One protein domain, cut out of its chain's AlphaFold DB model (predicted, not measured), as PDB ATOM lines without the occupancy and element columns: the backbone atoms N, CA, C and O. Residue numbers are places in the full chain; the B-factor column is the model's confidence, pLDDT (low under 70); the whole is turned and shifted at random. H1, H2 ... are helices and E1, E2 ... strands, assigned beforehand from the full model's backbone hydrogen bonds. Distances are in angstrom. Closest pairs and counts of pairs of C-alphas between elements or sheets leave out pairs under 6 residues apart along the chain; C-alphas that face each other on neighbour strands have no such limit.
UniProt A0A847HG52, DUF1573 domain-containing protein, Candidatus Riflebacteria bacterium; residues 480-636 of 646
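This is residues 480 to 636 of the 646 residues of the protein "DUF1573 domain-containing protein" of Candidatus Riflebacteria bacterium (UniProt A0A847HG52). Two twisted sheets lie face to face as a sandwich, E1, E8, E3, E4 and E5 making one layer and E6, E7, E2 and E9 the other; E6 and E7 form a long hairpin, and E6 bends in it at residue 558. After E9 a stretch of 25 residues with no named element, 612 to 636, runs off the second sheet, and its last residues, 630 to 636, stick out. The printed part has 157 residues, mostly strand, with nine named strands and one named helix in the order E1 H1 E2 E3 E4 E5 E6 E7 E8 E9. Both sheets are antiparallel, in the orders E1 E8 E3 E4 E5 and E6 E7 E2 E9. The whole is compact, with a radius of gyration of the C-alphas of 16.2 A, and spans 50 by 44 by 25 A.

E1, residues 480 to 483, begins with C-alpha 480 at (176.532, 242.593, 233.755). H1, residues 485 to 488, comes next. E2 is residues 496 to 504, 26.1 A long. E3, residues 509 to 517 and 23.7 A, bends by 57 degrees at residue 514, and E4, residues 523 to 532 and 23.4 A, by 56 degrees at residue 527. E5 is residues 537 to 541. E6, residues 548 to 561 and 31.6 A, bends by 67 degrees at residue 558. E7, residues 564 to 576, is 38.4 A long. E8 is residues 586 to 593, and E9, residues 603 to 611, ends with C-alpha 611 at (173.566, 226.296, 223.389).

In the five-strand sheet, N 481 and O 589 of E1 and E8 are 2.9 A apart, and N 590 and O 513 of E8 and E3 2.8 A, both within hydrogen-bond range. E3, E4 and E5 form a meander, each strand the antiparallel neighbour of the one before, with N 514 to O 527 at 2.8 A and N 530 to O 538 at 2.8 A. In the other sheet, the pairs within range include N 554 and O 570 of the hairpin E6 and E7, 2.7 A, N 499 and O 573 of E2 and E7, 2.8 A, and N 500 and O 608 of E2 and E9, 2.9 A. The facing parts of the sheets are 9.6 A centre to centre, with strands at 32 degrees. Between the sheets, the closest C-alphas of E4 and E7 are those of Ile 529 and Met 573, 7.2 A. E1 and E9 are apart. H1 only grazes each sheet; it is too short for an O i to N i+4 pair, and its one O i to N i+3 pair is within range.

The C-alphas of Asp 520 and Ala 636 are the two farthest apart, 51.8 A. The printed part has no cut, and no link is long. The mean pLDDT of the printed part is 83.8; residues 597 to 599 and 623 to 636 are under 70.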
ATOM      1  N   TYR A 480     175.851 243.755 234.308       92.94
ATOM      2  CA  TYR A 480     176.532 242.593 233.755       92.94
ATOM      3  C   TYR A 480     176.342 241.344 234.611       92.94
ATOM      4  O   TYR A 480     176.062 241.417 235.809       92.94
ATOM      5  N   GLN A 481     176.512 240.187 233.977       93.12
ATOM      6  CA  GLN A 481     176.542 238.893 234.641       93.12
ATOM      7  C   GLN A 481     177.712 238.067 234.112       93.12
ATOM      8  O   GLN A 481     177.790 237.780 232.916       93.12
ATOM      9  N   THR A 482     178.596 237.643 235.014       93.44
ATOM     10  CA  THR A 482     179.672 236.706 234.684       93.44
ATOM     11  C   THR A 482     179.094 235.324 234.398       93.44
ATOM     12  O   THR A 482     178.303 234.787 235.177       93.44
ATOM     13  N   VAL A 483     179.511 234.735 233.283       93.06
ATOM     14  CA  VAL A 483     179.144 233.377 232.880       93.06
ATOM     15  C   VAL A 483     180.281 232.439 233.267       93.06
ATOM     16  O   VAL A 483     181.450 232.739 233.033       93.06
ATOM     17  N   ALA A 484     179.952 231.288 233.858       92.12
ATOM     18  CA  ALA A 484     180.957 230.288 234.202       92.12
ATOM     19  C   ALA A 484     181.711 229.844 232.941       92.12
ATOM     20  O   ALA A 484     181.092 229.387 231.978       92.12
ATOM     21  N   THR A 485     183.038 229.938 232.955       88.56
ATOM     22  CA  THR A 485     183.907 229.637 231.804       88.56
ATOM     23  C   THR A 485     183.767 228.192 231.320       88.56
ATOM     24  O   THR A 485     183.859 227.922 230.125       88.56
ATOM     25  N   SER A 486     183.408 227.268 232.220       90.06
ATOM     26  CA  SER A 486     183.077 225.873 231.897       90.06
ATOM     27  C   SER A 486     181.911 225.717 230.912       90.06
ATOM     28  O   SER A 486     181.830 224.689 230.237       90.06
ATOM     29  N   THR A 487     181.049 226.731 230.768       90.62
ATOM     30  CA  THR A 487     179.970 226.782 229.763       90.62
ATOM     31  C   THR A 487     180.517 226.684 228.335       90.62
ATOM     32  O   THR A 487     179.893 226.059 227.480       90.62
ATOM     33  N   PHE A 488     181.707 227.240 228.098       92.94
ATOM     34  CA  PHE A 488     182.346 227.390 226.787       92.94
ATOM     35  C   PHE A 488     183.546 226.440 226.611       92.94
ATOM     36  O   PHE A 488     184.507 226.752 225.918       92.94
ATOM     37  N   SER A 489     183.525 225.288 227.288       87.81
ATOM     38  CA  SER A 489     184.652 224.338 227.345       87.81
ATOM     39  C   SER A 489     184.722 223.340 226.185       87.81
ATOM     40  O   SER A 489     185.683 222.580 226.090       87.81
ATOM     41  N   GLN A 490     183.695 223.278 225.335       85.69
ATOM     42  CA  GLN A 490     183.661 222.340 224.213       85.69
ATOM     43  C   GLN A 490     184.193 223.005 222.940       85.69
ATOM     44  O   GLN A 490     183.797 224.139 222.682       85.69
ATOM     45  N   PRO A 491     184.999 222.306 222.124       85.94
ATOM     46  CA  PRO A 491     185.438 222.806 220.826       85.94
ATOM     47  C   PRO A 491     184.317 222.735 219.778       85.94
ATOM     48  O   PRO A 491     183.265 222.114 219.992       85.94
ATOM     49  N   ALA A 492     184.555 223.331 218.608       76.56
ATOM     50  CA  ALA A 492     183.672 223.202 217.450       76.56
ATOM     51  C   ALA A 492     183.428 221.722 217.071       76.56
ATOM     52  O   ALA A 492     184.354 220.910 217.129       76.56
ATOM     53  N   PRO A 493     182.196 221.327 216.685       75.62
ATOM     54  CA  PRO A 493     181.006 222.160 216.457       75.62
ATOM     55  C   PRO A 493     180.136 222.383 217.714       75.62
ATOM     56  O   PRO A 493     179.021 222.889 217.621       75.62
ATOM     57  N   GLY A 494     180.595 221.955 218.896       80.62
ATOM     58  CA  GLY A 494     179.850 222.039 220.160       80.62
ATOM     59  C   GLY A 494     179.930 223.396 220.868       80.62
ATOM     60  O   GLY A 494     179.423 223.514 221.986       80.62
ATOM     61  N   ASN A 495     180.557 224.390 220.241       89.69
ATOM     62  CA  ASN A 495     180.884 225.711 220.780       89.69
ATOM     63  C   ASN A 495     179.951 226.832 220.282       89.69
ATOM     64  O   ASN A 495     180.244 228.001 220.512       89.69
ATOM     65  N   HIS A 496     178.859 226.507 219.587       92.00
ATOM     66  CA  HIS A 496     177.931 227.497 219.036       92.00
ATOM     67  C   HIS A 496     176.811 227.836 220.033       92.00
ATOM     68  O   HIS A 496     176.113 226.951 220.540       92.00
ATOM     69  N   PHE A 497     176.614 229.130 220.292       94.12
ATOM     70  CA  PHE A 497     175.640 229.648 221.254       94.12
ATOM     71  C   PHE A 497     174.796 230.775 220.660       94.12
ATOM     72  O   PHE A 497     175.201 231.443 219.713       94.12
ATOM     73  N   PHE A 498     173.630 231.007 221.260       93.50
ATOM     74  CA  PHE A 498     172.785 232.176 221.048       93.50
ATOM     75  C   PHE A 498     172.663 232.972 222.346       93.50
ATOM     76  O   PHE A 498     172.277 232.418 223.376       93.50
ATOM     77  N   LEU A 499     172.891 234.282 222.278       95.38
ATOM     78  CA  LEU A 499     172.469 235.239 223.297       95.38
ATOM     79  C   LEU A 499     171.265 236.020 222.769       95.38
ATOM     80  O   LEU A 499     171.290 236.559 221.665       95.38
ATOM     81  N   SER A 500     170.184 236.064 223.542       93.44
ATOM     82  CA  SER A 500     168.957 236.765 223.161       93.44
ATOM     83  C   SER A 500     168.306 237.457 224.347       93.44
ATOM     84  O   SER A 500     168.395 236.978 225.475       93.44
ATOM     85  N   ALA A 501     167.622 238.567 224.088       92.81
ATOM     86  CA  ALA A 501     166.913 239.333 225.104       92.81
ATOM     87  C   ALA A 501     165.727 240.078 224.486       92.81
ATOM     88  O   ALA A 501     165.673 240.317 223.278       92.81
ATOM     89  N   TRP A 502     164.763 240.437 225.322       92.25
ATOM     90  CA  TRP A 502     163.819 241.505 225.033       92.25
ATOM     91  C   TRP A 502     164.484 242.837 225.360       92.25
ATOM     92  O   TRP A 502     164.933 243.032 226.484       92.25
ATOM     93  N   VAL A 503     164.562 243.734 224.380       94.00
ATOM     94  CA  VAL A 503     165.207 245.044 224.517       94.00
ATOM     95  C   VAL A 503     164.230 246.128 224.094       94.00
ATOM     96  O   VAL A 503     163.714 246.100 222.977       94.00
ATOM     97  N   CYS A 504     163.964 247.074 224.987       92.38
ATOM     98  CA  CYS A 504     163.265 248.314 224.688       92.38
ATOM     99  C   CYS A 504     164.284 249.462 224.795       92.38
ATOM    100  O   CYS A 504     164.603 249.888 225.906       92.38
ATOM    101  N   PRO A 505     164.823 249.960 223.670       90.88
ATOM    102  CA  PRO A 505     165.806 251.051 223.658       90.88
ATOM    103  C   PRO A 505     165.194 252.438 223.943       90.88
ATOM    104  O   PRO A 505     165.896 253.449 223.892       90.88
ATOM    105  N   GLY A 506     163.885 252.511 224.219       86.88
ATOM    106  CA  GLY A 506     163.175 253.772 224.408       86.88
ATOM    107  C   GLY A 506     163.318 254.668 223.176       86.88
ATOM    108  O   GLY A 506     163.110 254.229 222.045       86.88
ATOM    109  N   SER A 507     163.716 255.921 223.392       82.50
ATOM    110  CA  SER A 507     164.051 256.855 222.310       82.50
ATOM    111  C   SER A 507     165.526 256.805 221.885       82.50
ATOM    112  O   SER A 507     165.892 257.488 220.930       82.50
ATOM    113  N   GLY A 508     166.376 256.061 222.598       87.00
ATOM    114  CA  GLY A 508     167.829 256.033 222.422       87.00
ATOM    115  C   GLY A 508     168.334 254.734 221.798       87.00
ATOM    116  O   GLY A 508     167.768 254.244 220.820       87.00
ATOM    117  N   SER A 509     169.414 254.191 222.360       90.31
ATOM    118  CA  SER A 509     169.979 252.903 221.955       90.31
ATOM    119  C   SER A 509     170.441 252.081 223.156       90.31
ATOM    120  O   SER A 509     170.779 252.620 224.213       90.31
ATOM    121  N   ALA A 510     170.439 250.762 222.990       91.44
ATOM    122  CA  ALA A 510     170.813 249.813 224.029       91.44
ATOM    123  C   ALA A 510     171.693 248.696 223.456       91.44
ATOM    124  O   ALA A 510     171.390 248.151 222.396       91.44
ATOM    125  N   ASP A 511     172.757 248.336 224.165       93.44
ATOM    126  CA  ASP A 511     173.741 247.341 223.746       93.44
ATOM    127  C   ASP A 511     173.547 246.035 224.533       93.44
ATOM    128  O   ASP A 511     173.433 246.044 225.763       93.44
ATOM    129  N   LEU A 512     173.506 244.912 223.810       94.62
ATOM    130  CA  LEU A 512     173.554 243.548 224.339       94.62
ATOM    131  C   LEU A 512     174.850 242.897 223.857       94.62
ATOM    132  O   LEU A 512     175.011 242.667 222.656       94.62
ATOM    133  N   SER A 513     175.744 242.565 224.786       94.38
ATOM    134  CA  SER A 513     177.097 242.109 224.450       94.38
ATOM    135  C   SER A 513     177.542 240.906 225.268       94.38
ATOM    136  O   SER A 513     177.100 240.702 226.398       94.38
ATOM    137  N   LEU A 514     178.464 240.136 224.697       94.38
ATOM    138  CA  LEU A 514     179.305 239.164 225.378       94.38
ATOM    139  C   LEU A 514     180.753 239.663 225.311       94.38
ATOM    140  O   LEU A 514     181.244 239.961 224.224       94.38
ATOM    141  N   ILE A 515     181.422 239.755 226.459       92.50
ATOM    142  CA  ILE A 515     182.771 240.319 226.571       92.50
ATOM    143  C   ILE A 515     183.678 239.348 227.320       92.50
ATOM    144  O   ILE A 515     183.302 238.833 228.374       92.50
ATOM    145  N   GLN A 516     184.869 239.109 226.780       91.69
ATOM    146  CA  GLN A 516     185.974 238.453 227.469       91.69
ATOM    147  C   GLN A 516     186.874 239.508 228.108       91.69
ATOM    148  O   GLN A 516     187.209 240.501 227.460       91.69
ATOM    149  N   TYR A 517     187.289 239.266 229.347       88.38
ATOM    150  CA  TYR A 517     188.184 240.147 230.094       88.38
ATOM    151  C   TYR A 517     189.459 239.411 230.494       88.38
ATOM    152  O   TYR A 517     189.389 238.219 230.792       88.38
ATOM    153  N   ASP A 518     190.598 240.101 230.530       86.00
ATOM    154  CA  ASP A 518     191.858 239.585 231.082       86.00
ATOM    155  C   ASP A 518     191.906 239.658 232.622       86.00
ATOM    156  O   ASP A 518     190.901 239.941 233.283       86.00
ATOM    157  N   GLU A 519     193.045 239.302 233.224       81.38
ATOM    158  CA  GLU A 519     193.240 239.319 234.684       81.38
ATOM    159  C   GLU A 519     193.201 240.736 235.279       81.38
ATOM    160  O   GLU A 519     192.812 240.895 236.437       81.38
ATOM    161  N   ASP A 520     193.514 241.755 234.474       79.31
ATOM    162  CA  ASP A 520     193.502 243.170 234.857       79.31
ATOM    163  C   ASP A 520     192.116 243.819 234.674       79.31
ATOM    164  O   ASP A 520     191.908 244.989 235.009       79.31
ATOM    165  N   GLY A 521     191.139 243.056 234.172       76.81
ATOM    166  CA  GLY A 521     189.772 243.516 233.949       76.81
ATOM    167  C   GLY A 521     189.600 244.352 232.680       76.81
ATOM    168  O   GLY A 521     188.587 245.041 232.548       76.81
ATOM    169  N   GLN A 522     190.547 244.290 231.741       82.81
ATOM    170  CA  GLN A 522     190.437 244.918 230.427       82.81
ATOM    171  C   GLN A 522     189.745 243.987 229.435       82.81
ATOM    172  O   GLN A 522     189.928 242.770 229.457       82.81
ATOM    173  N   SER A 523     188.911 244.551 228.557       85.12
ATOM    174  CA  SER A 523     188.228 243.763 227.529       85.12
ATOM    175  C   SER A 523     189.230 243.293 226.471       85.12
ATOM    176  O   SER A 523     189.876 244.129 225.841       85.12
ATOM    177  N   VAL A 524     189.298 241.989 226.214       84.69
ATOM    178  CA  VAL A 524     190.182 241.398 225.191       84.69
ATOM    179  C   VAL A 524     189.434 240.972 223.926       84.69
ATOM    180  O   VAL A 524     190.015 240.926 222.847       84.69
ATOM    181  N   ALA A 525     188.131 240.694 224.033       87.12
ATOM    182  CA  ALA A 525     187.266 240.385 222.897       87.12
ATOM    183  C   ALA A 525     185.805 240.710 223.229       87.12
ATOM    184  O   ALA A 525     185.345 240.457 224.341       87.12
ATOM    185  N   THR A 526     185.065 241.242 222.259       89.62
ATOM    186  CA  THR A 526     183.649 241.601 222.387       89.62
ATOM    187  C   THR A 526     182.903 241.135 221.150       89.62
ATOM    188  O   THR A 526     183.352 241.420 220.046       89.62
ATOM    189  N   ALA A 527     181.745 240.510 221.353       91.62
ATOM    190  CA  ALA A 527     180.686 240.394 220.356       91.62
ATOM    191  C   ALA A 527     179.438 241.085 220.900       91.62
ATOM    192  O   ALA A 527     179.023 240.818 222.032       91.62
ATOM    193  N   GLY A 528     178.825 241.973 220.124       92.69
ATOM    194  CA  GLY A 528     177.654 242.703 220.583       92.69
ATOM    195  C   GLY A 528     176.748 243.205 219.474       92.69
ATOM    196  O   GLY A 528     177.138 243.352 218.316       92.69
ATOM    197  N   ILE A 529     175.510 243.488 219.873       93.44
ATOM    198  CA  ILE A 529     174.518 244.170 219.048       93.44
ATOM    199  C   ILE A 529     174.027 245.423 219.765       93.44
ATOM    200  O   ILE A 529     173.663 245.382 220.941       93.44
ATOM    201  N   ARG A 530     173.977 246.532 219.034       93.56
ATOM    202  CA  ARG A 530     173.310 247.769 219.432       93.56
ATOM    203  C   ARG A 530     171.920 247.804 218.827       93.56
ATOM    204  O   ARG A 530     171.773 247.696 217.614       93.56
ATOM    205  N   VAL A 531     170.913 247.969 219.673       93.44
ATOM    206  CA  VAL A 531     169.503 248.097 219.302       93.44
ATOM    207  C   VAL A 531     169.134 249.574 219.333       93.44
ATOM    208  O   VAL A 531     169.167 250.193 220.396       93.44
ATOM    209  N   ASN A 532     168.785 250.140 218.182       90.31
ATOM    210  CA  ASN A 532     168.323 251.526 218.082       90.31
ATOM    211  C   ASN A 532     166.812 251.627 218.331       90.31
ATOM    212  O   ASN A 532     166.088 250.634 218.244       90.31
ATOM    213  N   SER A 533     166.316 252.837 218.601       86.56
ATOM    214  CA  SER A 533     164.896 253.122 218.871       86.56
ATOM    215  C   SER A 533     163.919 252.599 217.807       86.56
ATOM    216  O   SER A 533     162.813 252.157 218.131       86.56
ATOM    217  N   ASP A 534     164.341 252.554 216.544       85.31
ATOM    218  CA  ASP A 534     163.568 252.026 215.414       85.31
ATOM    219  C   ASP A 534     163.636 250.492 215.250       85.31
ATOM    220  O   ASP A 534     162.990 249.930 214.363       85.31
ATOM    221  N   GLY A 535     164.388 249.801 216.113       82.38
ATOM    222  CA  GLY A 535     164.589 248.353 216.073       82.38
ATOM    223  C   GLY A 535     165.670 247.891 215.101       82.38
ATOM    224  O   GLY A 535     165.851 246.681 214.938       82.38
ATOM    225  N   THR A 536     166.392 248.812 214.454       91.00
ATOM    226  CA  THR A 536     167.581 248.462 213.670       91.00
ATOM    227  C   THR A 536     168.700 247.978 214.587       91.00
ATOM    228  O   THR A 536     168.832 248.417 215.734       91.00
ATOM    229  N   LEU A 537     169.494 247.038 214.073       91.12
ATOM    230  CA  LEU A 537     170.621 246.449 214.787       91.12
ATOM    231  C   LEU A 537     171.930 246.902 214.144       91.12
ATOM    232  O   LEU A 537     172.070 246.815 212.925       91.12
ATOM    233  N   ALA A 538     172.885 247.337 214.961       88.62
ATOM    234  CA  ALA A 538     174.269 247.551 214.550       88.62
ATOM    235  C   ALA A 538     175.182 246.557 215.275       88.62
ATOM    236  O   ALA A 538     175.133 246.440 216.499       88.62
ATOM    237  N   LEU A 539     175.994 245.828 214.513       86.12
ATOM    238  CA  LEU A 539     176.999 244.914 215.050       86.12
ATOM    239  C   LEU A 539     178.235 245.682 215.512       86.12
ATOM    240  O   LEU A 539     178.622 246.667 214.882       86.12
ATOM    241  N   PHE A 540     178.876 245.196 216.571       82.25
ATOM    242  CA  PHE A 540     180.218 245.624 216.944       82.25
ATOM    243  C   PHE A 540     181.008 244.459 217.538       82.25
ATOM    244  O   PHE A 540     180.526 243.725 218.403       82.25
ATOM    245  N   GLU A 541     182.234 244.314 217.050       83.38
ATOM    246  CA  GLU A 541     183.155 243.233 217.384       83.38
ATOM    247  C   GLU A 541     184.547 243.831 217.586       83.38
ATOM    248  O   GLU A 541     184.924 244.763 216.873       83.38
ATOM    249  N   THR A 542     185.305 243.339 218.569       73.44
ATOM    250  CA  THR A 542     186.655 243.871 218.863       73.44
ATOM    251  C   THR A 542     187.783 242.882 218.593       73.44
ATOM    252  O   THR A 542     188.944 243.274 218.667       73.44
ATOM    253  N   ALA A 543     187.473 241.618 218.280       70.94
ATOM    254  CA  ALA A 543     188.469 240.603 217.949       70.94
ATOM    255  C   ALA A 543     187.863 239.468 217.109       70.94
ATOM    256  O   ALA A 543     186.758 239.014 217.389       70.94
ATOM    257  N   SER A 544     188.630 238.934 216.155       71.81
ATOM    258  CA  SER A 544     188.202 237.830 215.275       71.81
ATOM    259  C   SER A 544     188.005 236.486 215.991       71.81
ATOM    260  O   SER A 544     187.537 235.517 215.408       71.81
ATOM    261  N   VAL A 545     188.414 236.386 217.259       73.19
ATOM    262  CA  VAL A 545     188.223 235.182 218.087       73.19
ATOM    263  C   VAL A 545     186.810 235.075 218.666       73.19
ATOM    264  O   VAL A 545     186.459 234.038 219.224       73.19
ATOM    265  N   LEU A 546     186.008 236.139 218.554       83.69
ATOM    266  CA  LEU A 546     184.636 236.202 219.040       83.69
ATOM    267  C   LEU A 546     183.787 237.023 218.059       83.69
ATOM    268  O   LEU A 546     183.585 238.221 218.242       83.69
ATOM    269  N   GLU A 547     183.298 236.351 217.017       86.75
ATOM    270  CA  GLU A 547     182.497 236.942 215.937       86.75
ATOM    271  C   GLU A 547     181.015 236.543 216.043       86.75
ATOM    272  O   GLU A 547     180.653 235.475 216.559       86.75
ATOM    273  N   VAL A 548     180.134 237.406 215.540       88.12
ATOM    274  CA  VAL A 548     178.693 237.179 215.465       88.12
ATOM    275  C   VAL A 548     178.342 236.477 214.152       88.12
ATOM    276  O   VAL A 548     178.306 237.072 213.079       88.12
ATOM    277  N   ASN A 549     177.955 235.206 214.253       86.94
ATOM    278  CA  ASN A 549     177.580 234.363 213.117       86.94
ATOM    279  C   ASN A 549     176.182 234.690 212.565       86.94
ATOM    280  O   ASN A 549     175.972 234.768 211.355       86.94
ATOM    281  N   HIS A 550     175.189 234.856 213.443       85.44
ATOM    282  CA  HIS A 550     173.818 235.218 213.068       85.44
ATOM    283  C   HIS A 550     173.264 236.241 214.045       85.44
ATOM    284  O   HIS A 550     173.431 236.089 215.245       85.44
ATOM    285  N   HIS A 551     172.503 237.222 213.573       92.94
ATOM    286  CA  HIS A 551     171.783 238.145 214.447       92.94
ATOM    287  C   HIS A 551     170.450 238.558 213.827       92.94
ATOM    288  O   HIS A 551     170.195 238.327 212.643       92.94
ATOM    289  N   GLY A 552     169.569 239.141 214.632       88.69
ATOM    290  CA  GLY A 552     168.314 239.674 214.123       88.69
ATOM    291  C   GLY A 552     167.284 239.986 215.194       88.69
ATOM    292  O   GLY A 552     167.451 239.689 216.376       88.69
ATOM    293  N   VAL A 553     166.169 240.555 214.741       88.94
ATOM    294  CA  VAL A 553     164.952 240.727 215.539       88.94
ATOM    295  C   VAL A 553     164.028 239.542 215.257       88.94
ATOM    296  O   VAL A 553     163.541 239.361 214.141       88.94
ATOM    297  N   ALA A 554     163.799 238.699 216.261       83.44
ATOM    298  CA  ALA A 554     162.937 237.524 216.161       83.44
ATOM    299  C   ALA A 554     161.447 237.868 216.301       83.44
ATOM    300  O   ALA A 554     160.607 237.208 215.690       83.44
ATOM    301  N   TYR A 555     161.116 238.871 217.116       83.06
ATOM    302  CA  TYR A 555     159.745 239.296 217.388       83.06
ATOM    303  C   TYR A 555     159.730 240.734 217.923       83.06
ATOM    304  O   TYR A 555     160.755 241.222 218.397       83.06
ATOM    305  N   SER A 556     158.589 241.419 217.869       86.81
ATOM    306  CA  SER A 556     158.439 242.743 218.481       86.81
ATOM    307  C   SER A 556     157.061 242.913 219.103       86.81
ATOM    308  O   SER A 556     156.074 242.489 218.501       86.81
ATOM    309  N   LEU A 557     156.987 243.570 220.258       86.00
ATOM    310  CA  LEU A 557     155.749 243.820 220.993       86.00
ATOM    311  C   LEU A 557     155.641 245.307 221.357       86.00
ATOM    312  O   LEU A 557     156.610 245.857 221.882       86.00
ATOM    313  N   PRO A 558     154.504 245.972 221.093       86.75
ATOM    314  CA  PRO A 558     154.273 247.311 221.617       86.75
ATOM    315  C   PRO A 558     154.137 247.256 223.144       86.75
ATOM    316  O   PRO A 558     153.558 246.311 223.684       86.75
ATOM    317  N   ILE A 559     154.648 248.275 223.825       83.19
ATOM    318  CA  ILE A 559     154.441 248.502 225.254       83.19
ATOM    319  C   ILE A 559     154.116 249.975 225.481       83.19
ATOM    320  O   ILE A 559     154.604 250.838 224.760       83.19
ATOM    321  N   ASP A 560     153.292 250.244 226.480       80.81
ATOM    322  CA  ASP A 560     153.059 251.581 227.002       80.81
ATOM    323  C   ASP A 560     153.782 251.688 228.351       80.81
ATOM    324  O   ASP A 560     153.583 250.837 229.227       80.81
ATOM    325  N   VAL A 561     154.677 252.667 228.483       75.81
ATOM    326  CA  VAL A 561     155.356 252.980 229.745       75.81
ATOM    327  C   VAL A 561     155.020 254.425 230.080       75.81
ATOM    328  O   VAL A 561     155.402 255.333 229.348       75.81
ATOM    329  N   ASP A 562     154.287 254.624 231.175       77.00
ATOM    330  CA  ASP A 562     153.857 255.939 231.670       77.00
ATOM    331  C   ASP A 562     153.066 256.800 230.655       77.00
ATOM    332  O   ASP A 562     153.085 258.027 230.729       77.00
ATOM    333  N   GLY A 563     152.321 256.176 229.735       76.75
ATOM    334  CA  GLY A 563     151.501 256.847 228.719       76.75
ATOM    335  C   GLY A 563     152.213 257.079 227.382       76.75
ATOM    336  O   GLY A 563     151.593 257.603 226.455       76.75
ATOM    337  N   GLU A 564     153.489 256.698 227.269       81.06
ATOM    338  CA  GLU A 564     154.290 256.834 226.052       81.06
ATOM    339  C   GLU A 564     154.436 255.482 225.323       81.06
ATOM    340  O   GLU A 564     154.801 254.468 225.938       81.06
ATOM    341  N   PRO A 565     154.175 255.429 224.000       84.69
ATOM    342  CA  PRO A 565     154.254 254.194 223.236       84.69
ATOM    343  C   PRO A 565     155.708 253.839 222.898       84.69
ATOM    344  O   PRO A 565     156.369 254.509 222.104       84.69
ATOM    345  N   PHE A 566     156.174 252.707 223.416       88.12
ATOM    346  CA  PHE A 566     157.458 252.102 223.073       88.12
ATOM    347  C   PHE A 566     157.286 250.713 222.449       88.12
ATOM    348  O   PHE A 566     156.182 250.188 222.265       88.12
ATOM    349  N   ARG A 567     158.410 250.091 222.084       90.19
ATOM    350  CA  ARG A 567     158.429 248.752 221.498       90.19
ATOM    351  C   ARG A 567     159.563 247.922 222.080       90.19
ATOM    352  O   ARG A 567     160.721 248.322 222.045       90.19
ATOM    353  N   TYR A 568     159.212 246.734 222.554       90.75
ATOM    354  CA  TYR A 568     160.165 245.679 222.851       90.75
ATOM    355  C   TYR A 568     160.533 244.936 221.571       90.75
ATOM    356  O   TYR A 568     159.656 244.481 220.831       90.75
ATOM    357  N   TYR A 569     161.827 244.748 221.348       91.44
ATOM    358  CA  TYR A 569     162.382 243.916 220.290       91.44
ATOM    359  C   TYR A 569     163.003 242.670 220.914       91.44
ATOM    360  O   TYR A 569     163.855 242.768 221.797       91.44
ATOM    361  N   ARG A 570     162.588 241.480 220.473       92.00
ATOM    362  CA  ARG A 570     163.269 240.233 220.825       92.00
ATOM    363  C   ARG A 570     164.468 240.100 219.911       92.00
ATOM    364  O   ARG A 570     164.328 239.623 218.787       92.00
ATOM    365  N   VAL A 571     165.624 240.531 220.382       93.81
ATOM    366  CA  VAL A 571     166.868 240.491 219.616       93.81
ATOM    367  C   VAL A 571     167.650 239.230 219.939       93.81
ATOM    368  O   VAL A 571     167.510 238.652 221.022       93.81
ATOM    369  N   TYR A 572     168.459 238.782 218.991       94.06
ATOM    370  CA  TYR A 572     169.399 237.695 219.201       94.06
ATOM    371  C   TYR A 572     170.685 237.932 218.427       94.06
ATOM    372  O   TYR A 572     170.672 238.553 217.365       94.06
ATOM    373  N   MET A 573     171.762 237.364 218.952       95.50
ATOM    374  CA  MET A 573     173.009 237.128 218.246       95.50
ATOM    375  C   MET A 573     173.506 235.715 218.547       95.50
ATOM    376  O   MET A 573     173.188 235.150 219.594       95.50
ATOM    377  N   SER A 574     174.251 235.133 217.620       93.31
ATOM    378  CA  SER A 574     174.878 233.827 217.746       93.31
ATOM    379  C   SER A 574     176.369 233.965 217.520       93.31
ATOM    380  O   SER A 574     176.785 234.793 216.721       93.31
ATOM    381  N   PHE A 575     177.156 233.183 218.242       93.75
ATOM    382  CA  PHE A 575     178.613 233.248 218.223       93.75
ATOM    383  C   PHE A 575     179.180 231.873 218.551       93.75
ATOM    384  O   PHE A 575     178.526 231.047 219.201       93.75
ATOM    385  N   GLU A 576     180.400 231.629 218.100       91.81
ATOM    386  CA  GLU A 576     181.183 230.467 218.497       91.81
ATOM    387  C   GLU A 576     182.195 230.881 219.560       91.81
ATOM    388  O   GLU A 576     182.902 231.869 219.393       91.81
ATOM    389  N   LEU A 577     182.242 230.149 220.674       92.19
ATOM    390  CA  LEU A 577     183.193 230.434 221.743       92.19
ATOM    391  C   LEU A 577     183.720 229.150 222.382       92.19
ATOM    392  O   LEU A 577     182.979 228.416 223.040       92.19
ATOM    393  N   GLU A 578     185.023 228.934 222.215       92.25
ATOM    394  CA  GLU A 578     185.837 228.016 223.009       92.25
ATOM    395  C   GLU A 578     186.714 228.852 223.950       92.25
ATOM    396  O   GLU A 578     187.500 229.692 223.511       92.25
ATOM    397  N   TYR A 579     186.543 228.680 225.258       90.12
ATOM    398  CA  TYR A 579     187.221 229.520 226.238       90.12
ATOM    399  C   TYR A 579     188.699 229.149 226.396       90.12
ATOM    400  O   TYR A 579     189.024 228.019 226.758       90.12
ATOM    401  N   ASN A 580     189.586 230.133 226.215       86.44
ATOM    402  CA  ASN A 580     191.026 229.983 226.395       86.44
ATOM    403  C   ASN A 580     191.514 230.768 227.624       86.44
ATOM    404  O   ASN A 580     191.535 231.999 227.622       86.44
ATOM    405  N   THR A 581     191.966 230.047 228.654       84.56
ATOM    406  CA  THR A 581     192.497 230.626 229.901       84.56
ATOM    407  C   THR A 581     193.789 231.419 229.711       84.56
ATOM    408  O   THR A 581     194.161 232.164 230.604       84.56
ATOM    409  N   ALA A 582     194.493 231.258 228.587       82.50
ATOM    410  CA  ALA A 582     195.676 232.060 228.270       82.50
ATOM    411  C   ALA A 582     195.330 233.439 227.678       82.50
ATOM    412  O   ALA A 582     196.216 234.277 227.556       82.50
ATOM    413  N   VAL A 583     194.072 233.657 227.272       78.75
ATOM    414  CA  VAL A 583     193.619 234.889 226.598       78.75
ATOM    415  C   VAL A 583     192.682 235.703 227.489       78.75
ATOM    416  O   VAL A 583     192.717 236.926 227.444       78.75
ATOM    417  N   ALA A 584     191.855 235.045 228.305       87.12
ATOM    418  CA  ALA A 584     190.886 235.701 229.179       87.12
ATOM    419  C   ALA A 584     190.840 235.052 230.572       87.12
ATOM    420  O   ALA A 584     191.074 233.848 230.724       87.12
ATOM    421  N   SER A 585     190.464 235.845 231.580       89.88
ATOM    422  CA  SER A 585     190.208 235.443 232.968       89.88
ATOM    423  C   SER A 585     188.727 235.135 233.242       89.88
ATOM    424  O   SER A 585     188.418 234.254 234.048       89.88
ATOM    425  N   HIS A 586     187.799 235.813 232.551       89.81
ATOM    426  CA  HIS A 586     186.362 235.542 232.636       89.81
ATOM    427  C   HIS A 586     185.576 236.059 231.418       89.81
ATOM    428  O   HIS A 586     186.100 236.768 230.558       89.81
ATOM    429  N   VAL A 587     184.290 235.690 231.352       93.00
ATOM    430  CA  VAL A 587     183.336 236.125 230.317       93.00
ATOM    431  C   VAL A 587     182.118 236.755 230.984       93.00
ATOM    432  O   VAL A 587     181.583 236.182 231.936       93.00
ATOM    433  N   ALA A 588     181.639 237.889 230.478       94.19
ATOM    434  CA  ALA A 588     180.435 238.545 230.975       94.19
ATOM    435  C   ALA A 588     179.424 238.828 229.861       94.19
ATOM    436  O   ALA A 588     179.786 239.234 228.757       94.19
ATOM    437  N   ILE A 589     178.143 238.658 230.183       95.81
ATOM    438  CA  ILE A 589     177.040 239.246 229.422       95.81
ATOM    439  C   ILE A 589     176.843 240.663 229.947       95.81
ATOM    440  O   ILE A 589     176.678 240.836 231.155       95.81
ATOM    441  N   VAL A 590     176.842 241.655 229.061       94.31
ATOM    442  CA  VAL A 590     176.707 243.073 229.405       94.31
ATOM    443  C   VAL A 590     175.461 243.654 228.747       94.31
ATOM    444  O   VAL A 590     175.215 243.452 227.558       94.31
ATOM    445  N   LEU A 591     174.684 244.375 229.552       94.31
ATOM    446  CA  LEU A 591     173.511 245.147 229.169       94.31
ATOM    447  C   LEU A 591     173.834 246.615 229.426       94.31
ATOM    448  O   LEU A 591     174.040 247.018 230.575       94.31
ATOM    449  N   GLN A 592     173.899 247.409 228.366       91.44
ATOM    450  CA  GLN A 592     174.366 248.786 228.458       91.44
ATOM    451  C   GLN A 592     173.393 249.742 227.783       91.44
ATOM    452  O   GLN A 592     172.901 249.497 226.685       91.44
ATOM    453  N   ASN A 593     173.137 250.875 228.431       90.50
ATOM    454  CA  ASN A 593     172.521 252.012 227.766       90.50
ATOM    455  C   ASN A 593     173.584 252.707 226.912       90.50
ATOM    456  O   ASN A 593     174.565 253.216 227.449       90.50
ATOM    457  N   SER A 594     173.408 252.702 225.593       86.81
ATOM    458  CA  SER A 594     174.373 253.261 224.640       86.81
ATOM    459  C   SER A 594     173.926 254.586 224.033       86.81
ATOM    460  O   SER A 594     174.512 255.058 223.059       86.81
ATOM    461  N   SER A 595     172.888 255.190 224.613       83.75
ATOM    462  CA  SER A 595     172.374 256.490 224.200       83.75
ATOM    463  C   SER A 595     173.444 257.573 224.367       83.75
ATOM    464  O   SER A 595     174.005 257.735 225.447       83.75
ATOM    465  N   VAL A 596     173.691 258.346 223.308       73.75
ATOM    466  CA  VAL A 596     174.693 259.432 223.297       73.75
ATOM    467  C   VAL A 596     174.270 260.673 224.097       73.75
ATOM    468  O   VAL A 596     175.124 261.467 224.480       73.75
ATOM    469  N   ASP A 597     172.975 260.802 224.413       68.25
ATOM    470  CA  ASP A 597     172.416 261.927 225.167       68.25
ATOM    471  C   ASP A 597     171.795 261.436 226.483       68.25
ATOM    472  O   ASP A 597     170.928 260.556 226.481       68.25
ATOM    473  N   SER A 598     172.211 262.024 227.606       55.06
ATOM    474  CA  SER A 598     171.675 261.733 228.941       55.06
ATOM    475  C   SER A 598     170.541 262.697 229.331       55.06
ATOM    476  O   SER A 598     170.640 263.883 229.004       55.06
ATOM    477  N   PRO A 599     169.511 262.254 230.089       62.91
ATOM    478  CA  PRO A 599     169.221 260.876 230.501       62.91
ATOM    479  C   PRO A 599     168.099 260.237 229.658       62.91
ATOM    480  O   PRO A 599     166.975 260.739 229.620       62.91
ATOM    481  N   ARG A 600     168.377 259.089 229.022       76.94
ATOM    482  CA  ARG A 600     167.362 258.214 228.399       76.94
ATOM    483  C   ARG A 600     167.282 256.893 229.157       76.94
ATOM    484  O   ARG A 600     168.313 256.396 229.597       76.94
ATOM    485  N   SER A 601     166.092 256.316 229.284       85.44
ATOM    486  CA  SER A 601     165.892 254.996 229.900       85.44
ATOM    487  C   SER A 601     165.807 253.907 228.836       85.44
ATOM    488  O   SER A 601     165.184 254.102 227.793       85.44
ATOM    489  N   VAL A 602     166.416 252.757 229.125       88.81
ATOM    490  CA  VAL A 602     166.332 251.536 228.313       88.81
ATOM    491  C   VAL A 602     165.955 250.367 229.217       88.81
ATOM    492  O   VAL A 602     166.303 250.362 230.398       88.81
ATOM    493  N   TRP A 603     165.257 249.373 228.674       90.25
ATOM    494  CA  TRP A 603     164.796 248.212 229.435       90.25
ATOM    495  C   TRP A 603     165.217 246.906 228.772       90.25
ATOM    496  O   TRP A 603     165.111 246.746 227.554       90.25
ATOM    497  N   PHE A 604     165.654 245.962 229.599       92.44
ATOM    498  CA  PHE A 604     166.038 244.615 229.198       92.44
ATOM    499  C   PHE A 604     165.213 243.596 229.979       92.44
ATOM    500  O   PHE A 604     165.029 243.748 231.185       92.44
ATOM    501  N   ASP A 605     164.749 242.546 229.307       88.44
ATOM    502  CA  ASP A 605     164.031 241.439 229.937       88.44
ATOM    503  C   ASP A 605     164.300 240.107 229.210       88.44
ATOM    504  O   ASP A 605     164.769 240.063 228.070       88.44
ATOM    505  N   GLY A 606     164.034 238.985 229.872       87.06
ATOM    506  CA  GLY A 606     164.111 237.645 229.297       87.06
ATOM    507  C   GLY A 606     165.469 237.289 228.683       87.06
ATOM    508  O   GLY A 606     165.500 236.661 227.616       87.06
ATOM    509  N   ILE A 607     166.573 237.705 229.315       91.81
ATOM    510  CA  ILE A 607     167.935 237.383 228.876       91.81
ATOM    511  C   ILE A 607     168.100 235.858 228.853       91.81
ATOM    512  O   ILE A 607     167.787 235.161 229.816       91.81
ATOM    513  N   GLN A 608     168.569 235.336 227.725       90.00
ATOM    514  CA  GLN A 608     168.706 233.909 227.465       90.00
ATOM    515  C   GLN A 608     170.015 233.643 226.736       90.00
ATOM    516  O   GLN A 608     170.175 234.058 225.586       90.00
ATOM    517  N   LEU A 609     170.889 232.881 227.391       92.56
ATOM    518  CA  LEU A 609     172.021 232.205 226.771       92.56
ATOM    519  C   LEU A 609     171.621 230.753 226.481       92.56
ATOM    520  O   LEU A 609     171.192 230.023 227.373       92.56
ATOM    521  N   GLU A 610     171.713 230.344 225.222       88.75
ATOM    522  CA  GLU A 610     171.285 229.034 224.737       88.75
ATOM    523  C   GLU A 610     172.408 228.376 223.944       88.75
ATOM    524  O   GLU A 610     172.987 228.990 223.055       88.75
ATOM    525  N   LYS A 611     172.687 227.104 224.230       89.19
ATOM    526  CA  LYS A 611     173.566 226.296 223.389       89.19
ATOM    527  C   LYS A 611     172.815 225.837 222.144       89.19
ATOM    528  O   LYS A 611     171.731 225.264 222.267       89.19
ATOM    529  N   ALA A 612     173.393 226.074 220.970       86.62
ATOM    530  CA  ALA A 612     172.768 225.720 219.709       86.62
ATOM    531  C   ALA A 612     172.759 224.200 219.490       86.62
ATOM    532  O   ALA A 612     173.707 223.495 219.844       86.62
ATOM    533  N   PHE A 613     171.706 223.692 218.851       82.94
ATOM    534  CA  PHE A 613     171.731 222.370 218.222       82.94
ATOM    535  C   PHE A 613     172.073 222.485 216.729       82.94
ATOM    536  O   PHE A 613     172.028 223.564 216.134       82.94
ATOM    537  N   VAL A 614     172.431 221.358 216.109       78.69
ATOM    538  CA  VAL A 614     172.881 221.310 214.710       78.69
ATOM    539  C   VAL A 614     171.835 221.931 213.774       78.69
ATOM    540  O   VAL A 614     170.673 221.529 213.776       78.69
ATOM    541  N   GLY A 615     172.256 222.909 212.966       78.50
ATOM    542  CA  GLY A 615     171.406 223.594 211.984       78.50
ATOM    543  C   GLY A 615     170.519 224.715 212.546       78.50
ATOM    544  O   GLY A 615     169.720 225.289 211.804       78.50
ATOM    545  N   GLN A 616     170.636 225.054 213.832       82.88
ATOM    546  CA  GLN A 616     169.883 226.154 214.431       82.88
ATOM    547  C   GLN A 616     170.436 227.521 213.992       82.88
ATOM    548  O   GLN A 616     171.585 227.851 214.259       82.88
ATOM    549  N   THR A 617     169.591 228.346 213.366       82.19
ATOM    550  CA  THR A 617     169.935 229.714 212.914       82.19
ATOM    551  C   THR A 617     169.236 230.820 213.715       82.19
ATOM    552  O   THR A 617     169.444 232.007 213.468       82.19
ATOM    553  N   ARG A 618     168.369 230.444 214.666       83.06
ATOM    554  CA  ARG A 618     167.624 231.348 215.560       83.06
ATOM    555  C   ARG A 618     167.423 230.695 216.929       83.06
ATOM    556  O   ARG A 618     167.173 229.483 216.950       83.06
ATOM    557  N   PRO A 619     167.399 231.458 218.036       84.19
ATOM    558  CA  PRO A 619     167.151 230.901 219.366       84.19
ATOM    559  C   PRO A 619     165.772 230.230 219.459       84.19
ATOM    560  O   PRO A 619     164.871 230.479 218.646       84.19
ATOM    561  N   THR A 620     165.600 229.360 220.451       80.00
ATOM    562  CA  THR A 620     164.274 228.858 220.836       80.00
ATOM    563  C   THR A 620     163.453 229.968 221.495       80.00
ATOM    564  O   THR A 620     164.005 230.939 222.021       80.00
ATOM    565  N   ALA A 621     162.119 229.852 221.443       73.81
ATOM    566  CA  ALA A 621     161.246 230.837 222.073       73.81
ATOM    567  C   ALA A 621     161.516 230.907 223.583       73.81
ATOM    568  O   ALA A 621     161.801 229.898 224.232       73.81
ATOM    569  N   TYR A 622     161.421 232.117 224.125       70.31
ATOM    570  CA  TYR A 622     161.626 232.356 225.543       70.31
ATOM    571  C   TYR A 622     160.451 231.809 226.367       70.31
ATOM    572  O   TYR A 622     159.292 232.098 226.067       70.31
ATOM    573  N   SER A 623     160.756 231.059 227.427       66.94
ATOM    574  CA  SER A 623     159.819 230.669 228.484       66.94
ATOM    575  C   SER A 623     160.507 230.809 229.844       66.94
ATOM    576  O   SER A 623     161.716 230.618 229.966       66.94
ATOM    577  N   ASN A 624     159.731 231.124 230.883       59.69
ATOM    578  CA  ASN A 624     160.211 231.243 232.265       59.69
ATOM    579  C   ASN A 624     160.303 229.887 233.006       59.69
ATOM    580  O   ASN A 624     160.465 229.867 234.220       59.69
ATOM    581  N   ASN A 625     160.164 228.767 232.288       59.50
ATOM    582  CA  ASN A 625     160.083 227.396 232.807       59.50
ATOM    583  C   ASN A 625     160.773 226.411 231.835       59.50
ATOM    584  O   ASN A 625     161.418 226.837 230.878       59.50
ATOM    585  N   LEU A 626     160.646 225.094 232.065       55.34
ATOM    586  CA  LEU A 626     161.210 224.044 231.200       55.34
ATOM    587  C   LEU A 626     160.912 224.295 229.710       55.34
ATOM    588  O   LEU A 626     159.786 224.629 229.331       55.34
ATOM    589  N   LYS A 627     161.931 224.108 228.866       59.75
ATOM    590  CA  LYS A 627     161.830 224.276 227.414       59.75
ATOM    591  C   LYS A 627     161.508 222.953 226.740       59.75
ATOM    592  O   LYS A 627     162.163 221.944 226.985       59.75
ATOM    593  N   ILE A 628     160.512 222.977 225.864       51.62
ATOM    594  CA  ILE A 628     160.135 221.823 225.051       51.62
ATOM    595  C   ILE A 628     160.965 221.865 223.765       51.62
ATOM    596  O   ILE A 628     160.856 222.801 222.973       51.62
ATOM    597  N   HIS A 629     161.789 220.841 223.556       52.38
ATOM    598  CA  HIS A 629     162.474 220.606 222.288       52.38
ATOM    599  C   HIS A 629     161.534 219.806 221.374       52.38
ATOM    600  O   HIS A 629     161.376 218.604 221.572       52.38
ATOM    601  N   SER A 630     160.891 220.458 220.400       47.47
ATOM    602  CA  SER A 630     160.175 219.756 219.320       47.47
ATOM    603  C   SER A 630     161.097 219.592 218.113       47.47
ATOM    604  O   SER A 630     161.855 220.502 217.770       47.47
ATOM    605  N   SER A 631     161.032 218.429 217.465       47.62
ATOM    606  CA  SER A 631     161.800 218.120 216.257       47.62
ATOM    607  C   SER A 631     161.284 218.850 215.009       47.62
ATOM    608  O   SER A 631     161.954 218.807 213.977       47.62
ATOM    609  N   THR A 632     160.137 219.546 215.074       52.50
ATOM    610  CA  THR A 632     159.568 220.272 213.925       52.50
ATOM    611  C   THR A 632     159.016 221.659 214.287       52.50
ATOM    612  O   THR A 632     158.448 221.885 215.354       52.50
ATOM    613  N   ARG A 633     159.204 222.629 213.378       52.81
ATOM    614  CA  ARG A 633     158.619 223.983 213.443       52.81
ATOM    615  C   ARG A 633     157.524 224.097 212.380       52.81
ATOM    616  O   ARG A 633     157.850 224.358 211.223       52.81
ATOM    617  N   ASN A 634     156.253 223.974 212.760       49.72
ATOM    618  CA  ASN A 634     155.128 224.268 211.866       49.72
ATOM    619  C   ASN A 634     154.461 225.610 212.215       49.72
ATOM    620  O   ASN A 634     154.527 226.104 213.343       49.72
ATOM    621  N   ARG A 635     153.848 226.239 211.205       48.53
ATOM    622  CA  ARG A 635     152.993 227.422 211.385       48.53
ATOM    623  C   ARG A 635     151.556 226.967 211.628       48.53
ATOM    624  O   ARG A 635     151.122 225.978 211.046       48.53
ATOM    625  N   ALA A 636     150.817 227.718 212.438       49.50
ATOM    626  CA  ALA A 636     149.368 227.602 212.546       49.50
ATOM    627  C   ALA A 636     148.723 227.693 211.155       49.50
ATOM    628  O   ALA A 636     149.260 228.345 210.258       49.50
TER     629      ALA A 636